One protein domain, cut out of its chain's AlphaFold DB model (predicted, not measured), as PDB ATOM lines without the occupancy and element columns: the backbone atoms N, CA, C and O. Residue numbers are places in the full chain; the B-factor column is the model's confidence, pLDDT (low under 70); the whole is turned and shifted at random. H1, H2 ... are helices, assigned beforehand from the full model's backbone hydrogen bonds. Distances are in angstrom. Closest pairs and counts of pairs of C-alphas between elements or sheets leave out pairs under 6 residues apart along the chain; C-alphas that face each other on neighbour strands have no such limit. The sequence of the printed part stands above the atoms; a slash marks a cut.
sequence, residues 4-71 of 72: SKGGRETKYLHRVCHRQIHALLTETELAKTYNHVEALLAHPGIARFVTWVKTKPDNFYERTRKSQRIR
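Overview. This is residues 4 to 71 of the 72 residues of an uncharacterized protein of Fluviibacter phosphoraccumulans (UniProt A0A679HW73). What shape does the printed part make? After a first stretch from which residues 8 to 13 stick out, two ten-residue helices, H1 and H4, run side by side in opposite ways, joined through the short helices H2 and H3. From H4 a long stretch, residues 54 to 67, leads back to the small H5, farthest from the middle. What are the counts and size? The 68 printed residues hold five named helices, H1 to H5 in chain order, and no named strand: all helix. The whole is compact, with a radius of gyration of the C-alphas of 12.1 A and spans of 33 by 28 by 20 A.

Arrangement. What does H1, residues 15 to 24, touch? It touches H4, residues 44 to 53, at a shallow tilt of 20 degrees, opposite ways, the closest C-alphas being those of Leu 24 and Gly 45, 7.0 A apart. It only just touches H5, residues 68 to 71, with 3 pairs of C-alphas within 8 A, the closest those of Ala 23 and Ile 70 at 6.6 A. How do H2, residues 27 to 32, and H3, residues 37 to 42, stand? They are close but not clearly touching, about perpendicular at 85 degrees, with the closest C-alphas, of Leu 30 and Leu 40, 8.0 A apart. H3 and H4 are close but not clearly touching, with the closest C-alphas, of Leu 41 and Ala 47, 5.3 A apart. H1 and H2 meet only through their link. Are the helix backbones complete? Each O i to N i+4 pair is within hydrogen-bond range in H1, H2, H3 and H4; H5 is too short for such a pair.

Along the chain. Where does H1 begin? C-alpha 15 is at (36.204, 34.873, 23.689), and H1 measures 14.6 A. Where do H4 and H5 end? H4 measures 14.3 A and ends at C-alpha 53, (35.531, 43.551, 31.910); H5 ends at C-alpha 71, (19.368, 40.720, 15.768).

Size, cuts and confidence. How far does it reach? The two C-alphas farthest apart, of Gly 6 and Thr 55, are 33.1 A apart. Which links are long, and is anything cut or uncertain? H4 to H5 is a long link, while the other three are tight. The printed part has no cut, and no printed residue is under 70 in pLDDT.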
ATOM      1  N   SER A   4      36.934  39.264   6.171       88.75
ATOM      2  CA  SER A   4      35.888  39.352   5.135       88.75
ATOM      3  C   SER A   4      35.772  40.743   4.492       88.75
ATOM      4  O   SER A   4      35.187  40.888   3.422       88.75
ATOM      5  N   LYS A   5      36.332  41.775   5.134       90.81
ATOM      6  CA  LYS A   5      36.340  43.169   4.678       90.81
ATOM      7  C   LYS A   5      37.749  43.672   4.333       90.81
ATOM      8  O   LYS A   5      37.981  44.874   4.340       90.81
ATOM      9  N   GLY A   6      38.688  42.765   4.047       88.56
ATOM     10  CA  GLY A   6      40.052  43.108   3.623       88.56
ATOM     11  C   GLY A   6      41.057  43.313   4.761       88.56
ATOM     12  O   GLY A   6      42.181  43.744   4.505       88.56
ATOM     13  N   GLY A   7      40.696  42.994   6.010       88.88
ATOM     14  CA  GLY A   7      41.623  43.045   7.141       88.88
ATOM     15  C   GLY A   7      42.776  42.044   6.994       88.88
ATOM     16  O   GLY A   7      42.543  40.858   6.764       88.88
ATOM     17  N   ARG A   8      44.015  42.520   7.156       91.75
ATOM     18  CA  ARG A   8      45.241  41.702   7.047       91.75
ATOM     19  C   ARG A   8      45.874  41.371   8.394       91.75
ATOM     20  O   ARG A   8      46.493  40.324   8.544       91.75
ATOM     21  N   GLU A   9      45.676  42.230   9.383       89.94
ATOM     22  CA  GLU A   9      46.204  42.033  10.727       89.94
ATOM     23  C   GLU A   9      45.198  41.297  11.611       89.94
ATOM     24  O   GLU A   9      43.994  41.558  11.578       89.94
ATOM     25  N   THR A  10      45.696  40.368  12.424       90.06
ATOM     26  CA  THR A  10      44.894  39.647  13.416       90.06
ATOM     27  C   THR A  10      45.533  39.827  14.787       90.06
ATOM     28  O   THR A  10      46.742  39.672  14.941       90.06
ATOM     29  N   LYS A  11      44.716  40.157  15.786       89.25
ATOM     30  CA  LYS A  11      45.115  40.216  17.195       89.25
ATOM     31  C   LYS A  11      44.286  39.205  17.977       89.25
ATOM     32  O   LYS A  11      43.116  38.984  17.658       89.25
ATOM     33  N   TYR A  12      44.891  38.599  18.989       91.69
ATOM     34  CA  TYR A  12      44.177  37.704  19.890       91.69
ATOM     35  C   TYR A  12      43.276  38.508  20.825       91.69
ATOM     36  O   TYR A  12      43.678  39.534  21.368       91.69
ATOM     37  N   LEU A  13      42.052  38.022  21.008       91.44
ATOM     38  CA  LEU A  13      41.091  38.547  21.968       91.44
ATOM     39  C   LEU A  13      40.496  37.382  22.748       91.44
ATOM     40  O   LEU A  13      40.222  36.321  22.181       91.44
ATOM     41  N   HIS A  14      40.212  37.606  24.030       91.62
ATOM     42  CA  HIS A  14      39.399  36.677  24.802       91.62
ATOM     43  C   HIS A  14      38.039  36.466  24.131       91.62
ATOM     44  O   HIS A  14      37.470  37.372  23.509       91.62
ATOM     45  N   ARG A  15      37.477  35.266  24.307       92.81
ATOM     46  CA  ARG A  15      36.204  34.873  23.689       92.81
ATOM     47  C   ARG A  15      35.067  35.839  24.030       92.81
ATOM     48  O   ARG A  15      34.258  36.137  23.154       92.81
ATOM     49  N   VAL A  16      35.015  36.324  25.273       94.69
ATOM     50  CA  VAL A  16      34.000  37.286  25.734       94.69
ATOM     51  C   VAL A  16      34.172  38.655  25.066       94.69
ATOM     52  O   VAL A  16      33.197  39.213  24.569       94.69
ATOM     53  N   CYS A  17      35.407  39.150  24.944       94.44
ATOM     54  CA  CYS A  17      35.705  40.430  24.299       94.44
ATOM     55  C   CYS A  17      35.347  40.400  22.810       94.44
ATOM     56  O   CYS A  17      34.652  41.284  22.316       94.44
ATOM     57  N   HIS A  18      35.757  39.342  22.105       95.00
ATOM     58  CA  HIS A  18      35.434  39.176  20.690       95.00
ATOM     59  C   HIS A  18      33.919  39.079  20.458       95.00
ATOM     60  O   HIS A  18      33.375  39.741  19.573       95.00
ATOM     61  N   ARG A  19      33.212  38.300  21.286       95.75
ATOM     62  CA  ARG A  19      31.750  38.189  21.206       95.75
ATOM     63  C   ARG A  19      31.050  39.515  21.466       95.75
ATOM     64  O   ARG A  19      30.074  39.799  20.782       95.75
ATOM     65  N   GLN A  20      31.529  40.318  22.417       97.25
ATOM     66  CA  GLN A  20      30.921  41.614  22.710       97.25
ATOM     67  C   GLN A  20      30.999  42.567  21.519       97.25
ATOM     68  O   GLN A  20      30.011  43.233  21.210       97.25
ATOM     69  N   ILE A  21      32.138  42.607  20.826       96.75
ATOM     70  CA  ILE A  21      32.300  43.439  19.630       96.75
ATOM     71  C   ILE A  21      31.215  43.085  18.605       96.75
ATOM     72  O   ILE A  21      30.467  43.959  18.173       96.75
ATOM     73  N   HIS A  22      31.034  41.796  18.311       96.44
ATOM     74  CA  HIS A  22      30.002  41.324  17.378       96.44
ATOM     75  C   HIS A  22      28.570  41.348  17.926       96.44
ATOM     76  O   HIS A  22      27.618  41.161  17.172       96.44
ATOM     77  N   ALA A  23      28.385  41.555  19.227       97.44
ATOM     78  CA  ALA A  23      27.070  41.774  19.814       97.44
ATOM     79  C   ALA A  23      26.579  43.215  19.622       97.44
ATOM     80  O   ALA A  23      25.370  43.461  19.687       97.44
ATOM     81  N   LEU A  24      27.505  44.150  19.400       97.69
ATOM     82  CA  LEU A  24      27.232  45.579  19.279       97.69
ATOM     83  C   LEU A  24      27.436  46.124  17.869       97.69
ATOM     84  O   LEU A  24      26.778  47.101  17.530       97.69
ATOM     85  N   LEU A  25      28.327  45.529  17.073       97.38
ATOM     86  CA  LEU A  25      28.758  46.043  15.773       97.38
ATOM     87  C   LEU A  25      28.718  44.955  14.695       97.38
ATOM     88  O   LEU A  25      29.092  43.801  14.920       97.38
ATOM     89  N   THR A  26      28.303  45.350  13.496       96.44
ATOM     90  CA  THR A  26      28.380  44.533  12.282       96.44
ATOM     91  C   THR A  26      29.796  44.538  11.705       96.44
ATOM     92  O   THR A  26      30.594  45.443  11.958       96.44
ATOM     93  N   GLU A  27      30.121  43.562  10.854       95.19
ATOM     94  CA  GLU A  27      31.413  43.548  10.152       95.19
ATOM     95  C   GLU A  27      31.624  44.787   9.269       95.19
ATOM     96  O   GLU A  27      32.748  45.266   9.133       95.19
ATOM     97  N   THR A  28      30.551  45.327   8.684       95.44
ATOM     98  CA  THR A  28      30.618  46.535   7.852       95.44
ATOM     99  C   THR A  28      30.977  47.765   8.683       95.44
ATOM    100  O   THR A  28      31.818  48.553   8.259       95.44
ATOM    101  N   GLU A  29      30.410  47.918   9.880       96.50
ATOM    102  CA  GLU A  29      30.750  49.022  10.788       96.50
ATOM    103  C   GLU A  29      32.181  48.901  11.315       96.50
ATOM    104  O   GLU A  29      32.904  49.894  11.362       96.50
ATOM    105  N   LEU A  30      32.625  47.681  11.633       96.38
ATOM    106  CA  LEU A  30      34.017  47.407  12.010       96.38
ATOM    107  C   LEU A  30      35.010  47.703  10.881       96.38
ATOM    108  O   LEU A  30      36.181  47.959  11.141       96.38
ATOM    109  N   ALA A  31      34.576  47.631   9.626       95.19
ATOM    110  CA  ALA A  31      35.417  47.963   8.485       95.19
ATOM    111  C   ALA A  31      35.412  49.463   8.167       95.19
ATOM    112  O   ALA A  31      36.461  50.027   7.866       95.19
ATOM    113  N   LYS A  32      34.251  50.119   8.225       95.44
ATOM    114  CA  LYS A  32      34.105  51.511   7.781       95.44
ATOM    115  C   LYS A  32      34.383  52.536   8.878       95.44
ATOM    116  O   LYS A  32      35.022  53.541   8.600       95.44
ATOM    117  N   THR A  33      33.910  52.282  10.096       96.31
ATOM    118  CA  THR A  33      33.869  53.286  11.173       96.31
ATOM    119  C   THR A  33      34.779  52.913  12.340       96.31
ATOM    120  O   THR A  33      35.487  53.763  12.863       96.31
ATOM    121  N   TYR A  34      34.806  51.636  12.725       96.12
ATOM    122  CA  TYR A  34      35.515  51.140  13.913       96.12
ATOM    123  C   TYR A  34      36.710  50.250  13.539       96.12
ATOM    124  O   TYR A  34      36.850  49.128  14.030       96.12
ATOM    125  N   ASN A  35      37.541  50.719  12.605       93.75
ATOM    126  CA  ASN A  35      38.594  49.913  11.974       93.75
ATOM    127  C   ASN A  35      39.941  49.889  12.717       93.75
ATOM    128  O   ASN A  35      40.765  49.024  12.410       93.75
ATOM    129  N   HIS A  36      40.122  50.744  13.722       92.25
ATOM    130  CA  HIS A  36      41.267  50.790  14.635       92.25
ATOM    131  C   HIS A  36      40.791  50.852  16.100       92.25
ATOM    132  O   HIS A  36      39.596  50.999  16.373       92.25
ATOM    133  N   VAL A  37      41.714  50.666  17.050       93.00
ATOM    134  CA  VAL A  37      41.385  50.448  18.471       93.00
ATOM    135  C   VAL A  37      40.741  51.682  19.098       93.00
ATOM    136  O   VAL A  37      39.754  51.550  19.816       93.00
ATOM    137  N   GLU A  38      41.243  52.875  18.797       95.88
ATOM    138  CA  GLU A  38      40.760  54.143  19.343       95.88
ATOM    139  C   GLU A  38      39.302  54.395  18.942       95.88
ATOM    140  O   GLU A  38      38.463  54.650  19.806       95.88
ATOM    141  N   ALA A  39      38.960  54.212  17.661       96.62
ATOM    142  CA  ALA A  39      37.574  54.281  17.202       96.62
ATOM    143  C   ALA A  39      36.693  53.240  17.904       96.62
ATOM    144  O   ALA A  39      35.590  53.557  18.349       96.62
ATOM    145  N   LEU A  40      37.169  51.997  18.039       95.81
ATOM    146  CA  LEU A  40      36.419  50.940  18.717       95.81
ATOM    147  C   LEU A  40      36.126  51.300  20.185       95.81
ATOM    148  O   LEU A  40      35.010  51.083  20.655       95.81
ATOM    149  N   LEU A  41      37.102  51.876  20.892       96.75
ATOM    150  CA  LEU A  41      36.952  52.340  22.273       96.75
ATOM    151  C   LEU A  41      36.046  53.573  22.394       96.75
ATOM    152  O   LEU A  41      35.427  53.746  23.440       96.75
ATOM    153  N   ALA A  42      35.908  54.383  21.342       97.56
ATOM    154  CA  ALA A  42      34.977  55.511  21.312       97.56
ATOM    155  C   ALA A  42      33.499  55.079  21.230       97.56
ATOM    156  O   ALA A  42      32.609  55.857  21.578       97.56
ATOM    157  N   HIS A  43      33.197  53.840  20.813       98.00
ATOM    158  CA  HIS A  43      31.819  53.349  20.805       98.00
ATOM    159  C   HIS A  43      31.296  53.204  22.250       98.00
ATOM    160  O   HIS A  43      31.833  52.395  23.017       98.00
ATOM    161  N   PRO A  44      30.195  53.877  22.641       97.38
ATOM    162  CA  PRO A  44      29.771  53.959  24.043       97.38
ATOM    163  C   PRO A  44      29.450  52.587  24.653       97.38
ATOM    164  O   PRO A  44      29.777  52.311  25.807       97.38
ATOM    165  N   GLY A  45      28.866  51.678  23.866       97.00
ATOM    166  CA  GLY A  45      28.614  50.304  24.311       97.00
ATOM    167  C   GLY A  45      29.895  49.491  24.540       97.00
ATOM    168  O   GLY A  45      29.922  48.637  25.424       97.00
ATOM    169  N   ILE A  46      30.960  49.771  23.781       97.62
ATOM    170  CA  ILE A  46      32.253  49.095  23.944       97.62
ATOM    171  C   ILE A  46      32.995  49.694  25.137       97.62
ATOM    172  O   ILE A  46      33.448  48.937  25.989       97.62
ATOM    173  N   ALA A  47      33.044  51.022  25.268       98.00
ATOM    174  CA  ALA A  47      33.666  51.706  26.405       98.00
ATOM    175  C   ALA A  47      33.109  51.225  27.757       98.00
ATOM    176  O   ALA A  47      33.864  50.906  28.684       98.00
ATOM    177  N   ARG A  48      31.776  51.101  27.855       97.38
ATOM    178  CA  ARG A  48      31.102  50.563  29.048       97.38
ATOM    179  C   ARG A  48      31.504  49.119  29.326       97.38
ATOM    180  O   ARG A  48      31.804  48.782  30.469       97.38
ATOM    181  N   PHE A  49      31.549  48.279  28.293       96.69
ATOM    182  CA  PHE A  49      31.987  46.894  28.439       96.69
ATOM    183  C   PHE A  49      33.448  46.794  28.886       96.69
ATOM    184  O   PHE A  49      33.737  46.059  29.824       96.69
ATOM    185  N   VAL A  50      34.358  47.551  28.267       96.56
ATOM    186  CA  VAL A  50      35.788  47.561  28.613       96.56
ATOM    187  C   VAL A  50      35.987  47.967  30.073       96.56
ATOM    188  O   VAL A  50      36.719  47.311  30.811       96.56
ATOM    189  N   THR A  51      35.268  48.996  30.525       97.38
ATOM    190  CA  THR A  51      35.312  49.456  31.923       97.38
ATOM    191  C   THR A  51      34.853  48.386  32.912       97.38
ATOM    192  O   THR A  51      35.362  48.330  34.028       97.38
ATOM    193  N   TRP A  52      33.921  47.526  32.514       96.00
ATOM    194  CA  TRP A  52      33.412  46.446  33.353       96.00
ATOM    195  C   TRP A  52      34.272  45.174  33.289       96.00
ATOM    196  O   TRP A  52      34.492  44.533  34.319       96.00
ATOM    197  N   VAL A  53      34.765  44.793  32.104       95.56
ATOM    198  CA  VAL A  53      35.531  43.551  31.910       95.56
ATOM    199  C   VAL A  53      36.951  43.667  32.456       95.56
ATOM    200  O   VAL A  53      37.491  42.672  32.924       95.56
ATOM    201  N   LYS A  54      37.536  44.875  32.497       95.12
ATOM    202  CA  LYS A  54      38.888  45.098  33.049       95.12
ATOM    203  C   LYS A  54      39.024  44.717  34.527       95.12
ATOM    204  O   LYS A  54      40.134  44.608  35.022       95.12
ATOM    205  N   THR A  55      37.908  44.569  35.243       95.88
ATOM    206  CA  THR A  55      37.892  44.191  36.664       95.88
ATOM    207  C   THR A  55      37.678  42.686  36.869       95.88
ATOM    208  O   THR A  55      37.378  42.266  37.986       95.88
ATOM    209  N   LYS A  56      37.681  41.885  35.798       95.56
ATOM    210  CA  LYS A  56      37.389  40.448  35.834       95.56
ATOM    211  C   LYS A  56      38.688  39.633  35.741       95.56
ATOM    212  O   LYS A  56      39.650  40.135  35.167       95.56
ATOM    213  N   PRO A  57      38.721  38.395  36.271       93.56
ATOM    214  CA  PRO A  57      39.866  37.497  36.108       93.56
ATOM    215  C   PRO A  57      40.153  37.153  34.639       93.56
ATOM    216  O   PRO A  57      39.242  37.152  33.813       93.56
ATOM    217  N   ASP A  58      41.386  36.757  34.325       86.75
ATOM    218  CA  ASP A  58      41.804  36.431  32.949       86.75
ATOM    219  C   ASP A  58      41.015  35.266  32.329       86.75
ATOM    220  O   ASP A  58      40.751  35.239  31.128       86.75
ATOM    221  N   ASN A  59      40.586  34.307  33.157       87.56
ATOM    222  CA  ASN A  59      39.783  33.158  32.731       87.56
ATOM    223  C   ASN A  59      38.266  33.429  32.729       87.56
ATOM    224  O   ASN A  59      37.471  32.500  32.568       87.56
ATOM    225  N   PHE A  60      37.852  34.686  32.915       90.75
ATOM    226  CA  PHE A  60      36.450  35.047  33.029       90.75
ATOM    227  C   PHE A  60      35.666  34.711  31.756       90.75
ATOM    228  O   PHE A  60      36.028  35.075  30.633       90.75
ATOM    229  N   TYR A  61      34.530  34.047  31.953       89.31
ATOM    230  CA  TYR A  61      33.626  33.666  30.884       89.31
ATOM    231  C   TYR A  61      32.187  34.037  31.231       89.31
ATOM    232  O   TYR A  61      31.660  33.643  32.267       89.31
ATOM    233  N   GLU A  62      31.527  34.731  30.307       90.06
ATOM    234  CA  GLU A  62      30.105  35.034  30.398       90.06
ATOM    235  C   GLU A  62      29.436  34.947  29.020       90.06
ATOM    236  O   GLU A  62      30.053  35.176  27.973       90.06
ATOM    237  N   ARG A  63      28.150  34.579  29.011       92.25
ATOM    238  CA  ARG A  63      27.354  34.509  27.782       92.25
ATOM    239  C   ARG A  63      27.030  35.913  27.283       92.25
ATOM    240  O   ARG A  63      26.239  36.629  27.884       92.25
ATOM    241  N   THR A  64      27.552  36.256  26.114       94.44
ATOM    242  CA  THR A  64      27.210  37.499  25.422       94.44
ATOM    243  C   THR A  64      25.901  37.367  24.639       94.44
ATOM    244  O   THR A  64      25.764  36.466  23.808       94.44
ATOM    245  N   ARG A  65      24.956  38.292  24.853       93.31
ATOM    246  CA  ARG A  65      23.746  38.436  24.024       93.31
ATOM    247  C   ARG A  65      23.934  39.557  23.003       93.31
ATOM    248  O   ARG A  65      24.459  40.611  23.345       93.31
ATOM    249  N   LYS A  66      23.485  39.332  21.764       94.94
ATOM    250  CA  LYS A  66      23.445  40.366  20.719       94.94
ATOM    251  C   LYS A  66      22.443  41.462  21.097       94.94
ATOM    252  O   LYS A  66      21.371  41.150  21.616       94.94
ATOM    253  N   SER A  67      22.792  42.716  20.819       93.69
ATOM    254  CA  SER A  67      21.866  43.850  20.933       93.69
ATOM    255  C   SER A  67      20.686  43.695  19.966       93.69
ATOM    256  O   SER A  67      20.829  43.001  18.958       93.69
ATOM    257  N   GLN A  68      19.541  44.333  20.253       93.56
ATOM    258  CA  GLN A  68      18.386  44.352  19.338       93.56
ATOM    259  C   GLN A  68      18.822  44.700  17.906       93.56
ATOM    260  O   GLN A  68      18.600  43.917  16.995       93.56
ATOM    261  N   ARG A  69      19.609  45.771  17.760       94.81
ATOM    262  CA  ARG A  69      20.110  46.282  16.475       94.81
ATOM    263  C   ARG A  69      20.885  45.271  15.618       94.81
ATOM    264  O   ARG A  69      20.985  45.456  14.418       94.81
ATOM    265  N   ILE A  70      21.512  44.266  16.232       94.56
ATOM    266  CA  ILE A  70      22.286  43.233  15.516       94.56
ATOM    267  C   ILE A  70      21.450  41.964  15.272       94.56
ATOM    268  O   ILE A  70      21.892  41.044  14.581       94.56
ATOM    269  N   ARG A  71      20.295  41.846  15.928       87.81
ATOM    270  CA  ARG A  71      19.368  40.720  15.768       87.81
ATOM    271  C   ARG A  71      18.347  40.972  14.664       87.81
ATOM    272  O   ARG A  71      17.900  39.986  14.086       87.81
TER     273      ARG A  71